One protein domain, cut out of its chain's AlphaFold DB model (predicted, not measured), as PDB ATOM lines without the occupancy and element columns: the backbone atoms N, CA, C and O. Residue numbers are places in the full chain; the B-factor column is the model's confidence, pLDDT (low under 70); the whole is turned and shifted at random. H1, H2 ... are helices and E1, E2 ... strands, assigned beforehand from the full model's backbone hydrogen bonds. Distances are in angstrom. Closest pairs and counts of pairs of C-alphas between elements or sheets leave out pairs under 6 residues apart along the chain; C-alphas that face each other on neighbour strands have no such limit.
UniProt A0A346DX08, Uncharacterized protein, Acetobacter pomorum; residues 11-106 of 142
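This is residues 11 to 106 of the 142 residues of an uncharacterized protein of Acetobacter pomorum (UniProt A0A346DX08). A twisted, curled sheet of four strands has one short helix, H1, over one face and a small two-stranded hairpin, E3 and E4, packed on its strand E1. The loop between E1 and E2 reaches far past the body, and its residues 25 to 33 stick out. The printed part has 96 residues, with named elements in the order E1 E2 H1 E3 E4 E5 E6; the larger sheet runs E2 E1 E5 E6, antiparallel throughout, and the class is mostly strand. The whole is loose, with a radius of gyration of the C-alphas of 15.5 A, and elongated, spanning 52 by 28 by 26 A.

In the larger sheet, E1, residues 11 to 21, begins at C-alpha 11 (-7.106, 66.402, 139.472) and is 25.9 A long. E2 is residues 37 to 44, 22.5 A; E5 is residues 78 to 85, 21.7 A; E6, residues 88 to 95, 21.8 A, ends at C-alpha 95 (-13.903, 57.107, 148.748). H1 is residues 54 to 62, E3 residues 69 to 71 and E4 residues 74 to 76.

E1 and E2 form a hairpin, with N 16 and O 41 at 2.9 A. E1 and E5 are antiparallel at 160 degrees, with N 15 and O 80 at 2.8 A. The hairpin E5 and E6 has N 83 and O 90 at 2.9 A. H1 is on the sheet at a height of 9.4 A, over E5 and along the strands, at 5 degrees to E5 on the local plane; every O i to N i+4 pair in H1 is within hydrogen-bond range. The closest C-alphas of H1 and E6 are those of Thr 58 and Val 94, 6.3 A apart. In the hairpin E3 and E4, N 76 and O 69 are 2.8 A apart. The closest C-alphas of E1 and E4, those of Asn 18 and Phe 76, are 4.5 A apart. E4 runs on into E5 across a break of 1 residue, at 61 degrees.

The two C-alphas farthest apart, those of Thr 30 and Gly 86, are 52.8 A apart. The printed part has no cut; the link from E1 to E2, 15 residues, is long. Mean pLDDT of the printed part is 71.1; residues 19 to 38, 61 to 71, 73 to 74 and 96 to 102 are under 70.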
ATOM      1  N   VAL A  11      -7.545  66.643 138.092       86.69
ATOM      2  CA  VAL A  11      -7.106  66.402 139.472       86.69
ATOM      3  C   VAL A  11      -5.669  66.888 139.653       86.69
ATOM      4  O   VAL A  11      -4.754  66.468 138.935       86.69
ATOM      5  N   LYS A  12      -5.454  67.765 140.637       89.69
ATOM      6  CA  LYS A  12      -4.144  68.345 140.977       89.69
ATOM      7  C   LYS A  12      -3.508  67.714 142.202       89.69
ATOM      8  O   LYS A  12      -2.282  67.627 142.262       89.69
ATOM      9  N   LYS A  13      -4.317  67.252 143.150       90.31
ATOM     10  CA  LYS A  13      -3.844  66.631 144.384       90.31
ATOM     11  C   LYS A  13      -4.747  65.470 144.761       90.31
ATOM     12  O   LYS A  13      -5.959  65.554 144.598       90.31
ATOM     13  N   ILE A  14      -4.154  64.401 145.271       87.44
ATOM     14  CA  ILE A  14      -4.860  63.272 145.874       87.44
ATOM     15  C   ILE A  14      -4.411  63.210 147.330       87.44
ATOM     16  O   ILE A  14      -3.215  63.268 147.618       87.44
ATOM     17  N   LYS A  15      -5.371  63.129 148.245       86.94
ATOM     18  CA  LYS A  15      -5.143  62.985 149.678       86.94
ATOM     19  C   LYS A  15      -5.789  61.690 150.150       86.94
ATOM     20  O   LYS A  15      -7.012  61.560 150.077       86.94
ATOM     21  N   LEU A  16      -4.959  60.773 150.629       84.81
ATOM     22  CA  LEU A  16      -5.358  59.536 151.290       84.81
ATOM     23  C   LEU A  16      -5.271  59.747 152.799       84.81
ATOM     24  O   LEU A  16      -4.314  60.361 153.274       84.81
ATOM     25  N   ILE A  17      -6.262  59.266 153.538       80.06
ATOM     26  CA  ILE A  17      -6.313  59.379 154.994       80.06
ATOM     27  C   ILE A  17      -6.605  57.991 155.561       80.06
ATOM     28  O   ILE A  17      -7.478  57.281 155.062       80.06
ATOM     29  N   ASN A  18      -5.832  57.603 156.572       79.31
ATOM     30  CA  ASN A  18      -6.116  56.478 157.447       79.31
ATOM     31  C   ASN A  18      -6.327  57.039 158.852       79.31
ATOM     32  O   ASN A  18      -5.382  57.526 159.472       79.31
ATOM     33  N   ARG A  19      -7.575  57.001 159.331       67.81
ATOM     34  CA  ARG A  19      -7.945  57.530 160.655       67.81
ATOM     35  C   ARG A  19      -7.710  56.567 161.825       67.81
ATOM     36  O   ARG A  19      -8.100  56.864 162.947       67.81
ATOM     37  N   SER A  20      -7.121  55.409 161.557       61.59
ATOM     38  CA  SER A  20      -6.901  54.340 162.531       61.59
ATOM     39  C   SER A  20      -5.669  53.526 162.136       61.59
ATOM     40  O   SER A  20      -5.738  52.300 162.012       61.59
ATOM     41  N   ALA A  21      -4.551  54.197 161.838       56.50
ATOM     42  CA  ALA A  21      -3.308  53.481 161.601       56.50
ATOM     43  C   ALA A  21      -2.824  52.939 162.952       56.50
ATOM     44  O   ALA A  21      -2.388  53.696 163.816       56.50
ATOM     45  N   SER A  22      -2.958  51.626 163.148       50.00
ATOM     46  CA  SER A  22      -2.386  50.933 164.302       50.00
ATOM     47  C   SER A  22      -0.868  51.102 164.268       50.00
ATOM     48  O   SER A  22      -0.228  50.760 163.272       50.00
ATOM     49  N   SER A  23      -0.290  51.633 165.348       49.62
ATOM     50  CA  SER A  23       1.147  51.544 165.587       49.62
ATOM     51  C   SER A  23       1.476  50.084 165.887       49.62
ATOM     52  O   SER A  23       1.160  49.605 166.964       49.62
ATOM     53  N   ASP A  24       2.026  49.378 164.904       48.38
ATOM     54  CA  ASP A  24       2.647  48.057 165.011       48.38
ATOM     55  C   ASP A  24       1.875  46.919 165.720       48.38
ATOM     56  O   ASP A  24       1.498  46.948 166.890       48.38
ATOM     57  N   ILE A  25       1.794  45.782 165.024       50.59
ATOM     58  CA  ILE A  25       1.259  44.492 165.509       50.59
ATOM     59  C   ILE A  25       1.922  44.027 166.833       50.59
ATOM     60  O   ILE A  25       1.377  43.177 167.539       50.59
ATOM     61  N   THR A  26       3.066  44.607 167.202       51.09
ATOM     62  CA  THR A  26       3.852  44.274 168.395       51.09
ATOM     63  C   THR A  26       3.310  44.897 169.694       51.09
ATOM     64  O   THR A  26       3.417  44.260 170.743       51.09
ATOM     65  N   ASP A  27       2.668  46.072 169.661       48.69
ATOM     66  CA  ASP A  27       2.262  46.785 170.891       48.69
ATOM     67  C   ASP A  27       0.963  46.257 171.524       48.69
ATOM     68  O   ASP A  27       0.727  46.435 172.723       48.69
ATOM     69  N   ASN A  28       0.170  45.485 170.772       48.81
ATOM     70  CA  ASN A  28      -1.039  44.820 171.278       48.81
ATOM     71  C   ASN A  28      -0.761  43.784 172.385       48.81
ATOM     72  O   ASN A  28      -1.686  43.378 173.090       48.81
ATOM     73  N   TYR A  29       0.494  43.359 172.567       50.28
ATOM     74  CA  TYR A  29       0.880  42.410 173.616       50.28
ATOM     75  C   TYR A  29       1.295  43.072 174.938       50.28
ATOM     76  O   TYR A  29       1.447  42.367 175.937       50.28
ATOM     77  N   THR A  30       1.428  44.402 174.985       52.91
ATOM     78  CA  THR A  30       2.033  45.108 176.128       52.91
ATOM     79  C   THR A  30       1.149  46.188 176.748       52.91
ATOM     80  O   THR A  30       1.669  47.147 177.293       52.91
ATOM     81  N   GLY A  31      -0.180  46.041 176.731       48.62
ATOM     82  CA  GLY A  31      -1.098  46.701 177.684       48.62
ATOM     83  C   GLY A  31      -1.026  48.234 177.835       48.62
ATOM     84  O   GLY A  31      -1.577  48.762 178.801       48.62
ATOM     85  N   GLY A  32      -0.357  48.948 176.928       46.41
ATOM     86  CA  GLY A  32      -0.307  50.406 176.868       46.41
ATOM     87  C   GLY A  32      -1.401  50.917 175.938       46.41
ATOM     88  O   GLY A  32      -1.708  50.275 174.938       46.41
ATOM     89  N   SER A  33      -2.031  52.043 176.275       47.31
ATOM     90  CA  SER A  33      -3.056  52.652 175.426       47.31
ATOM     91  C   SER A  33      -2.478  52.952 174.045       47.31
ATOM     92  O   SER A  33      -1.593  53.797 173.925       47.31
ATOM     93  N   VAL A  34      -2.977  52.256 173.025       53.09
ATOM     94  CA  VAL A  34      -2.645  52.522 171.624       53.09
ATOM     95  C   VAL A  34      -3.159  53.923 171.303       53.09
ATOM     96  O   VAL A  34      -4.361  54.173 171.375       53.09
ATOM     97  N   GLU A  35      -2.255  54.861 171.030       53.72
ATOM     98  CA  GLU A  35      -2.644  56.162 170.496       53.72
ATOM     99  C   GLU A  35      -3.063  55.964 169.035       53.72
ATOM    100  O   GLU A  35      -2.270  55.512 168.210       53.72
ATOM    101  N   ASP A  36      -4.320  56.272 168.709       56.75
ATOM    102  CA  ASP A  36      -4.810  56.242 167.330       56.75
ATOM    103  C   ASP A  36      -4.032  57.267 166.487       56.75
ATOM    104  O   ASP A  36      -4.220  58.483 166.616       56.75
ATOM    105  N   VAL A  37      -3.149  56.793 165.603       59.22
ATOM    106  CA  VAL A  37      -2.389  57.667 164.705       59.22
ATOM    107  C   VAL A  37      -3.186  57.897 163.423       59.22
ATOM    108  O   VAL A  37      -3.559  56.967 162.706       59.22
ATOM    109  N   ASN A  38      -3.421  59.170 163.102       68.44
ATOM    110  CA  ASN A  38      -3.967  59.568 161.809       68.44
ATOM    111  C   ASN A  38      -2.821  59.703 160.800       68.44
ATOM    112  O   ASN A  38      -1.967  60.579 160.945       68.44
ATOM    113  N   VAL A  39      -2.811  58.868 159.761       77.31
ATOM    114  CA  VAL A  39      -1.812  58.936 158.685       77.31
ATOM    115  C   VAL A  39      -2.428  59.587 157.456       77.31
ATOM    116  O   VAL A  39      -3.469  59.157 156.957       77.31
ATOM    117  N   GLU A  40      -1.764  60.618 156.935       82.69
ATOM    118  CA  GLU A  40      -2.173  61.312 155.716       82.69
ATOM    119  C   GLU A  40      -1.083  61.227 154.644       82.69
ATOM    120  O   GLU A  40       0.045  61.673 154.854       82.69
ATOM    121  N   LEU A  41      -1.435  60.729 153.454       83.19
ATOM    122  CA  LEU A  41      -0.573  60.792 152.275       83.19
ATOM    123  C   LEU A  41      -1.131  61.807 151.277       83.19
ATOM    124  O   LEU A  41      -2.228  61.644 150.743       83.19
ATOM    125  N   CYS A  42      -0.354  62.853 151.001       87.62
ATOM    126  CA  CYS A  42      -0.676  63.867 150.001       87.62
ATOM    127  C   CYS A  42       0.229  63.721 148.776       87.62
ATOM    128  O   CYS A  42       1.437  63.929 148.867       87.62
ATOM    129  N   ILE A  43      -0.365  63.443 147.617       88.62
ATOM    130  CA  ILE A  43       0.342  63.369 146.339       88.62
ATOM    131  C   ILE A  43      -0.125  64.526 145.459       88.62
ATOM    132  O   ILE A  43      -1.304  64.624 145.118       88.62
ATOM    133  N   THR A  44       0.801  65.403 145.079       90.19
ATOM    134  CA  THR A  44       0.510  66.601 144.280       90.19
ATOM    135  C   THR A  44       1.152  66.486 142.902       90.19
ATOM    136  O   THR A  44       2.328  66.143 142.774       90.19
ATOM    137  N   ALA A  45       0.392  66.797 141.854       88.25
ATOM    138  CA  ALA A  45       0.908  66.860 140.497       88.25
ATOM    139  C   ALA A  45       1.889  68.037 140.342       88.25
ATOM    140  O   ALA A  45       1.767  69.075 140.993       88.25
ATOM    141  N   LYS A  46       2.865  67.908 139.434       90.00
ATOM    142  CA  LYS A  46       3.792  69.010 139.110       90.00
ATOM    143  C   LYS A  46       3.018  70.242 138.607       90.00
ATOM    144  O   LYS A  46       1.914  70.110 138.094       90.00
ATOM    145  N   LYS A  47       3.633  71.433 138.653       78.75
ATOM    146  CA  LYS A  47       3.021  72.752 138.341       78.75
ATOM    147  C   LYS A  47       2.107  72.794 137.096       78.75
ATOM    148  O   LYS A  47       1.110  73.504 137.100       78.75
ATOM    149  N   LYS A  48       2.417  72.028 136.041       83.00
ATOM    150  CA  LYS A  48       1.601  71.911 134.811       83.00
ATOM    151  C   LYS A  48       0.978  70.524 134.587       83.00
ATOM    152  O   LYS A  48       0.266  70.335 133.612       83.00
ATOM    153  N   GLY A  49       1.241  69.565 135.468       85.12
ATOM    154  CA  GLY A  49       0.697  68.211 135.397       85.12
ATOM    155  C   GLY A  49      -0.685  68.091 136.036       85.12
ATOM    156  O   GLY A  49      -1.155  68.995 136.735       85.12
ATOM    157  N   SER A  50      -1.322  66.955 135.801       88.44
ATOM    158  CA  SER A  50      -2.546  66.501 136.460       88.44
ATOM    159  C   SER A  50      -2.508  64.975 136.566       88.44
ATOM    160  O   SER A  50      -1.746  64.325 135.848       88.44
ATOM    161  N   PHE A  51      -3.321  64.397 137.449       84.88
ATOM    162  CA  PHE A  51      -3.524  62.941 137.516       84.88
ATOM    163  C   PHE A  51      -4.563  62.442 136.493       84.88
ATOM    164  O   PHE A  51      -4.990  61.292 136.556       84.88
ATOM    165  N   GLY A  52      -4.956  63.302 135.547       85.75
ATOM    166  CA  GLY A  52      -6.078  63.082 134.637       85.75
ATOM    167  C   GLY A  52      -7.397  63.666 135.163       85.75
ATOM    168  O   GLY A  52      -7.392  64.396 136.165       85.75
ATOM    169  N   PRO A  53      -8.511  63.394 134.466       86.38
ATOM    170  CA  PRO A  53      -9.837  63.827 134.889       86.38
ATOM    171  C   PRO A  53     -10.288  63.041 136.123       86.38
ATOM    172  O   PRO A  53      -9.937  61.867 136.296       86.38
ATOM    173  N   LEU A  54     -11.093  63.678 136.972       83.00
ATOM    174  CA  LEU A  54     -11.639  63.062 138.182       83.00
ATOM    175  C   LEU A  54     -12.366  61.741 137.891       83.00
ATOM    176  O   LEU A  54     -12.230  60.798 138.665       83.00
ATOM    177  N   ARG A  55     -13.051  61.633 136.748       82.38
ATOM    178  CA  ARG A  55     -13.726  60.410 136.299       82.38
ATOM    179  C   ARG A  55     -12.790  59.214 136.220       82.38
ATOM    180  O   ARG A  55     -13.095  58.136 136.712       82.38
ATOM    181  N   SER A  56     -11.615  59.408 135.623       81.88
ATOM    182  CA  SER A  56     -10.627  58.336 135.501       81.88
ATOM    183  C   SER A  56     -10.109  57.896 136.864       81.88
ATOM    184  O   SER A  56      -9.754  56.733 137.036       81.88
ATOM    185  N   LEU A  57     -10.065  58.813 137.833       78.25
ATOM    186  CA  LEU A  57      -9.695  58.499 139.204       78.25
ATOM    187  C   LEU A  57     -10.808  57.707 139.907       78.25
ATOM    188  O   LEU A  57     -10.530  56.666 140.496       78.25
ATOM    189  N   THR A  58     -12.065  58.150 139.800       75.31
ATOM    190  CA  THR A  58     -13.218  57.455 140.392       75.31
ATOM    191  C   THR A  58     -13.418  56.067 139.794       75.31
ATOM    192  O   THR A  58     -13.628  55.121 140.543       75.31
ATOM    193  N   ASP A  59     -13.276  55.914 138.476       75.94
ATOM    194  CA  ASP A  59     -13.447  54.631 137.785       75.94
ATOM    195  C   ASP A  59     -12.390  53.615 138.247       75.94
ATOM    196  O   ASP A  59     -12.711  52.466 138.551       75.94
ATOM    197  N   ARG A  60     -11.126  54.045 138.388       73.56
ATOM    198  CA  ARG A  60     -10.040  53.190 138.901       73.56
ATOM    199  C   ARG A  60     -10.306  52.699 140.319       73.56
ATOM    200  O   ARG A  60      -9.958  51.568 140.644       73.56
ATOM    201  N   PHE A  61     -10.922  53.534 141.147       69.25
ATOM    202  CA  PHE A  61     -11.223  53.189 142.532       69.25
ATOM    203  C   PHE A  61     -12.522  52.398 142.705       69.25
ATOM    204  O   PHE A  61     -12.597  51.559 143.595       69.25
ATOM    205  N   GLN A  62     -13.520  52.588 141.839       62.97
ATOM    206  CA  GLN A  62     -14.745  51.781 141.848       62.97
ATOM    207  C   GLN A  62     -14.493  50.330 141.417       62.97
ATOM    208  O   GLN A  62     -15.087  49.414 141.983       62.97
ATOM    209  N   VAL A  63     -13.583  50.107 140.461       54.00
ATOM    210  CA  VAL A  63     -13.198  48.756 140.014       54.00
ATOM    211  C   VAL A  63     -12.530  47.949 141.136       54.00
ATOM    212  O   VAL A  63     -12.639  46.727 141.148       54.00
ATOM    213  N   ALA A  64     -11.901  48.611 142.113       56.28
ATOM    214  CA  ALA A  64     -11.218  47.938 143.213       56.28
ATOM    215  C   ALA A  64     -12.167  47.267 144.229       56.28
ATOM    216  O   ALA A  64     -11.707  46.396 144.954       56.28
ATOM    217  N   GLN A  65     -13.466  47.621 144.274       51.78
ATOM    218  CA  GLN A  65     -14.532  47.103 145.172       51.78
ATOM    219  C   GLN A  65     -14.237  47.051 146.690       51.78
ATOM    220  O   GLN A  65     -15.157  46.860 147.488       51.78
ATOM    221  N   THR A  66     -13.004  47.273 147.128       53.53
ATOM    222  CA  THR A  66     -12.588  47.316 148.521       53.53
ATOM    223  C   THR A  66     -12.644  48.757 149.013       53.53
ATOM    224  O   THR A  66     -12.082  49.667 148.412       53.53
ATOM    225  N   LYS A  67     -13.304  48.987 150.156       54.69
ATOM    226  CA  LYS A  67     -13.338  50.289 150.862       54.69
ATOM    227  C   LYS A  67     -11.968  50.722 151.421       54.69
ATOM    228  O   LYS A  67     -11.892  51.679 152.182       54.69
ATOM    229  N   LEU A  68     -10.918  49.985 151.078       57.97
ATOM    230  CA  LEU A  68      -9.556  50.129 151.553       57.97
ATOM    231  C   LEU A  68      -8.673  50.271 150.319       57.97
ATOM    232  O   LEU A  68      -8.668  49.401 149.443       57.97
ATOM    233  N   LEU A  69      -7.985  51.402 150.239       68.94
ATOM    234  CA  LEU A  69      -6.993  51.676 149.214       68.94
ATOM    235  C   LEU A  69      -5.622  51.386 149.808       68.94
ATOM    236  O   LEU A  69      -5.230  52.016 150.786       68.94
ATOM    237  N   THR A  70      -4.898  50.444 149.220       63.91
ATOM    238  CA  THR A  70      -3.557  50.081 149.681       63.91
ATOM    239  C   THR A  70      -2.509  50.869 148.899       63.91
ATOM    240  O   THR A  70      -2.525  50.885 147.664       63.91
ATOM    241  N   PHE A  71      -1.593  51.532 149.601       66.50
ATOM    242  CA  PHE A  71      -0.413  52.153 149.001       66.50
ATOM    243  C   PHE A  71       0.831  51.730 149.787       66.50
ATOM    244  O   PHE A  71       1.021  52.145 150.930       66.50
ATOM    245  N   GLY A  72       1.671  50.888 149.175       71.31
ATOM    246  CA  GLY A  72       2.704  50.148 149.907       71.31
ATOM    247  C   GLY A  72       2.059  49.111 150.829       71.31
ATOM    248  O   GLY A  72       1.139  48.421 150.400       71.31
ATOM    249  N   ASP A  73       2.492  49.069 152.089       66.94
ATOM    250  CA  ASP A  73       1.943  48.185 153.133       66.94
ATOM    251  C   ASP A  73       0.906  48.890 154.033       66.94
ATOM    252  O   ASP A  73       0.536  48.380 155.087       66.94
ATOM    253  N   MET A  74       0.443  50.086 153.643       67.06
ATOM    254  CA  MET A  74      -0.546  50.863 154.394       67.06
ATOM    255  C   MET A  74      -1.900  50.888 153.692       67.06
ATOM    256  O   MET A  74      -1.999  51.162 152.493       67.06
ATOM    257  N   GLU A  75      -2.951  50.666 154.474       73.50
ATOM    258  CA  GLU A  75      -4.339  50.789 154.041       73.50
ATOM    259  C   GLU A  75      -4.884  52.179 154.374       73.50
ATOM    260  O   GLU A  75      -4.614  52.727 155.440       73.50
ATOM    261  N   PHE A  76      -5.669  52.754 153.468       75.88
ATOM    262  CA  PHE A  76      -6.325  54.046 153.640       75.88
ATOM    263  C   PHE A  76      -7.834  53.876 153.482       75.88
ATOM    264  O   PHE A  76      -8.299  53.264 152.516       75.88
ATOM    265  N   ASN A  77      -8.598  54.425 154.427       73.94
ATOM    266  CA  ASN A  77     -10.057  54.315 154.466       73.94
ATOM    267  C   ASN A  77     -10.769  55.528 153.845       73.94
ATOM    268  O   ASN A  77     -11.958  55.453 153.535       73.94
ATOM    269  N   GLU A  78     -10.052  56.629 153.618       78.25
ATOM    270  CA  GLU A  78     -10.580  57.848 153.012       78.25
ATOM    271  C   GLU A  78      -9.693  58.346 151.868       78.25
ATOM    272  O   GLU A  78      -8.464  58.377 151.958       78.25
ATOM    273  N   VAL A  79     -10.335  58.799 150.790       80.69
ATOM    274  CA  VAL A  79      -9.682  59.381 149.614       80.69
ATOM    275  C   VAL A  79     -10.421  60.644 149.209       80.69
ATOM    276  O   VAL A  79     -11.620  60.621 148.927       80.69
ATOM    277  N   SER A  80      -9.684  61.745 149.105       83.62
ATOM    278  CA  SER A  80     -10.180  63.005 148.551       83.62
ATOM    279  C   SER A  80      -9.265  63.508 147.442       83.62
ATOM    280  O   SER A  80      -8.049  63.323 147.489       83.62
ATOM    281  N   ALA A  81      -9.853  64.142 146.438       85.56
ATOM    282  CA  ALA A  81      -9.154  64.754 145.322       85.56
ATOM    283  C   ALA A  81      -9.339  66.271 145.369       85.56
ATOM    284  O   ALA A  81     -10.410  66.764 145.704       85.56
ATOM    285  N   GLU A  82      -8.304  67.016 145.017       86.94
ATOM    286  CA  GLU A  82      -8.401  68.448 144.753       86.94
ATOM    287  C   GLU A  82      -8.469  68.641 143.240       86.94
ATOM    288  O   GLU A  82      -7.536  68.278 142.509       86.94
ATOM    289  N   VAL A  83      -9.590  69.179 142.778       86.06
ATOM    290  CA  VAL A  83      -9.851  69.488 141.371       86.06
ATOM    291  C   VAL A  83      -9.921  70.992 141.185       86.06
ATOM    292  O   VAL A  83     -10.311  71.720 142.094       86.06
ATOM    293  N   ASN A  84      -9.538  71.465 140.003       81.38
ATOM    294  CA  ASN A  84      -9.701  72.870 139.656       81.38
ATOM    295  C   ASN A  84     -11.045  73.070 138.944       81.38
ATOM    296  O   ASN A  84     -11.238  72.509 137.868       81.38
ATOM    297  N   ILE A  85     -11.949  73.853 139.534       78.62
ATOM    298  CA  ILE A  85     -13.262  74.203 138.967       78.62
ATOM    299  C   ILE A  85     -13.358  75.730 138.993       78.62
ATOM    300  O   ILE A  85     -13.077  76.332 140.026       78.62
ATOM    301  N   GLY A  86     -13.670  76.366 137.859       71.69
ATOM    302  CA  GLY A  86     -13.751  77.834 137.774       71.69
ATOM    303  C   GLY A  86     -12.455  78.572 138.152       71.69
ATOM    304  O   GLY A  86     -12.485  79.713 138.596       71.69
ATOM    305  N   GLY A  87     -11.290  77.919 138.039       74.62
ATOM    306  CA  GLY A  87      -9.997  78.499 138.428       74.62
ATOM    307  C   GLY A  87      -9.672  78.426 139.926       74.62
ATOM    308  O   GLY A  87      -8.604  78.898 140.328       74.62
ATOM    309  N   ARG A  88     -10.538  77.811 140.744       80.19
ATOM    310  CA  ARG A  88     -10.322  77.600 142.181       80.19
ATOM    311  C   ARG A  88     -10.116  76.111 142.511       80.19
ATOM    312  O   ARG A  88     -10.831  75.253 141.982       80.19
ATOM    313  N   PRO A  89      -9.178  75.771 143.417       82.44
ATOM    314  CA  PRO A  89      -9.049  74.411 143.924       82.44
ATOM    315  C   PRO A  89     -10.236  74.070 144.833       82.44
ATOM    316  O   PRO A  89     -10.525  74.777 145.798       82.44
ATOM    317  N   ARG A  90     -10.921  72.966 144.539       84.25
ATOM    318  CA  ARG A  90     -12.061  72.446 145.303       84.25
ATOM    319  C   ARG A  90     -11.763  71.010 145.729       84.25
ATOM    320  O   ARG A  90     -11.325  70.190 144.919       84.25
ATOM    321  N   ARG A  91     -11.997  70.696 147.008       85.00
ATOM    322  CA  ARG A  91     -11.826  69.344 147.556       85.00
ATOM    323  C   ARG A  91     -13.090  68.522 147.317       85.00
ATOM    324  O   ARG A  91     -14.169  68.909 147.757       85.00
ATOM    325  N   VAL A  92     -12.928  67.378 146.664       81.69
ATOM    326  CA  VAL A  92     -13.996  66.441 146.312       81.69
ATOM    327  C   VAL A  92     -13.728  65.079 146.946       81.69
ATOM    328  O   VAL A  92     -12.619  64.545 146.860       81.69
ATOM    329  N   GLY A  93     -14.742  64.515 147.599       77.81
ATOM    330  CA  GLY A  93     -14.691  63.154 148.136       77.81
ATOM    331  C   GLY A  93     -14.700  62.102 147.022       77.81
ATOM    332  O   GLY A  93     -15.482  62.207 146.076       77.81
ATOM    333  N   VAL A  94     -13.829  61.093 147.132       74.00
ATOM    334  CA  VAL A  94     -13.715  59.993 146.156       74.00
ATOM    335  C   VAL A  94     -14.122  58.657 146.787       74.00
ATOM    336  O   VAL A  94     -14.988  57.984 146.240       74.00
ATOM    337  N   ILE A  95     -13.559  58.306 147.953       72.50
ATOM    338  CA  ILE A  95     -13.903  57.107 148.748       72.50
ATOM    339  C   ILE A  95     -13.965  57.491 150.230       72.50
ATOM    340  O   ILE A  95     -13.153  58.297 150.680       72.50
ATOM    341  N   GLY A  96     -14.895  56.907 150.995       60.72
ATOM    342  CA  GLY A  96     -14.928  56.982 152.466       60.72
ATOM    343  C   GLY A  96     -15.349  58.336 153.048       60.72
ATOM    344  O   GLY A  96     -15.918  58.390 154.132       60.72
ATOM    345  N   CYS A  97     -15.171  59.428 152.304       56.06
ATOM    346  CA  CYS A  97     -15.717  60.736 152.634       56.06
ATOM    347  C   CYS A  97     -17.229  60.740 152.352       56.06
ATOM    348  O   CYS A  97     -17.642  61.016 151.233       56.06
ATOM    349  N   ASN A  98     -18.049  60.407 153.353       53.12
ATOM    350  CA  ASN A  98     -19.510  60.545 153.323       53.12
ATOM    351  C   ASN A  98     -20.182  59.979 152.047       53.12
ATOM    352  O   ASN A  98     -20.939  60.679 151.395       53.12
ATOM    353  N   ASN A  99     -19.889  58.718 151.705       47.22
ATOM    354  CA  ASN A  99     -20.592  57.813 150.768       47.22
ATOM    355  C   ASN A  99     -20.987  58.261 149.338       47.22
ATOM    356  O   ASN A  99     -21.365  57.378 148.573       47.22
ATOM    357  N   ASP A 100     -20.838  59.520 148.922       53.88
ATOM    358  CA  ASP A 100     -21.173  59.972 147.564       53.88
ATOM    359  C   ASP A 100     -19.992  60.692 146.894       53.88
ATOM    360  O   ASP A 100     -19.534  61.755 147.325       53.88
ATOM    361  N   SER A 101     -19.489  60.117 145.795       57.59
ATOM    362  CA  SER A 101     -18.522  60.794 144.927       57.59
ATOM    363  C   SER A 101     -19.158  62.054 144.331       57.59
ATOM    364  O   SER A 101     -20.258  61.999 143.784       57.59
ATOM    365  N   GLY A 102     -18.449  63.183 144.401       63.44
ATOM    366  CA  GLY A 102     -18.946  64.471 143.902       63.44
ATOM    367  C   GLY A 102     -19.491  65.425 144.965       63.44
ATOM    368  O   GLY A 102     -20.023  66.480 144.624       63.44
ATOM    369  N   LEU A 103     -19.320  65.100 146.247       73.38
ATOM    370  CA  LEU A 103     -19.500  66.061 147.331       73.38
ATOM    371  C   LEU A 103     -18.316  67.034 147.385       73.38
ATOM    372  O   LEU A 103     -17.163  66.608 147.495       73.38
ATOM    373  N   ILE A 104     -18.612  68.335 147.335       79.69
ATOM    374  CA  ILE A 104     -17.644  69.411 147.571       79.69
ATOM    375  C   ILE A 104     -17.636  69.719 149.069       79.69
ATOM    376  O   ILE A 104     -18.655  70.110 149.638       79.69
ATOM    377  N   ASP A 105     -16.483  69.540 149.709       79.69
ATOM    378  CA  ASP A 105     -16.311  69.838 151.132       79.69
ATOM    379  C   ASP A 105     -16.096  71.344 151.337       79.69
ATOM    380  O   ASP A 105     -15.063  71.891 150.950       79.69
ATOM    381  N   ILE A 106     -17.074  72.004 151.964       84.94
ATOM    382  CA  ILE A 106     -17.028  73.433 152.313       84.94
ATOM    383  C   ILE A 106     -16.766  73.675 153.803       84.94
ATOM    384  O   ILE A 106     -16.823  74.811 154.262       84.94
TER     385      ILE A 106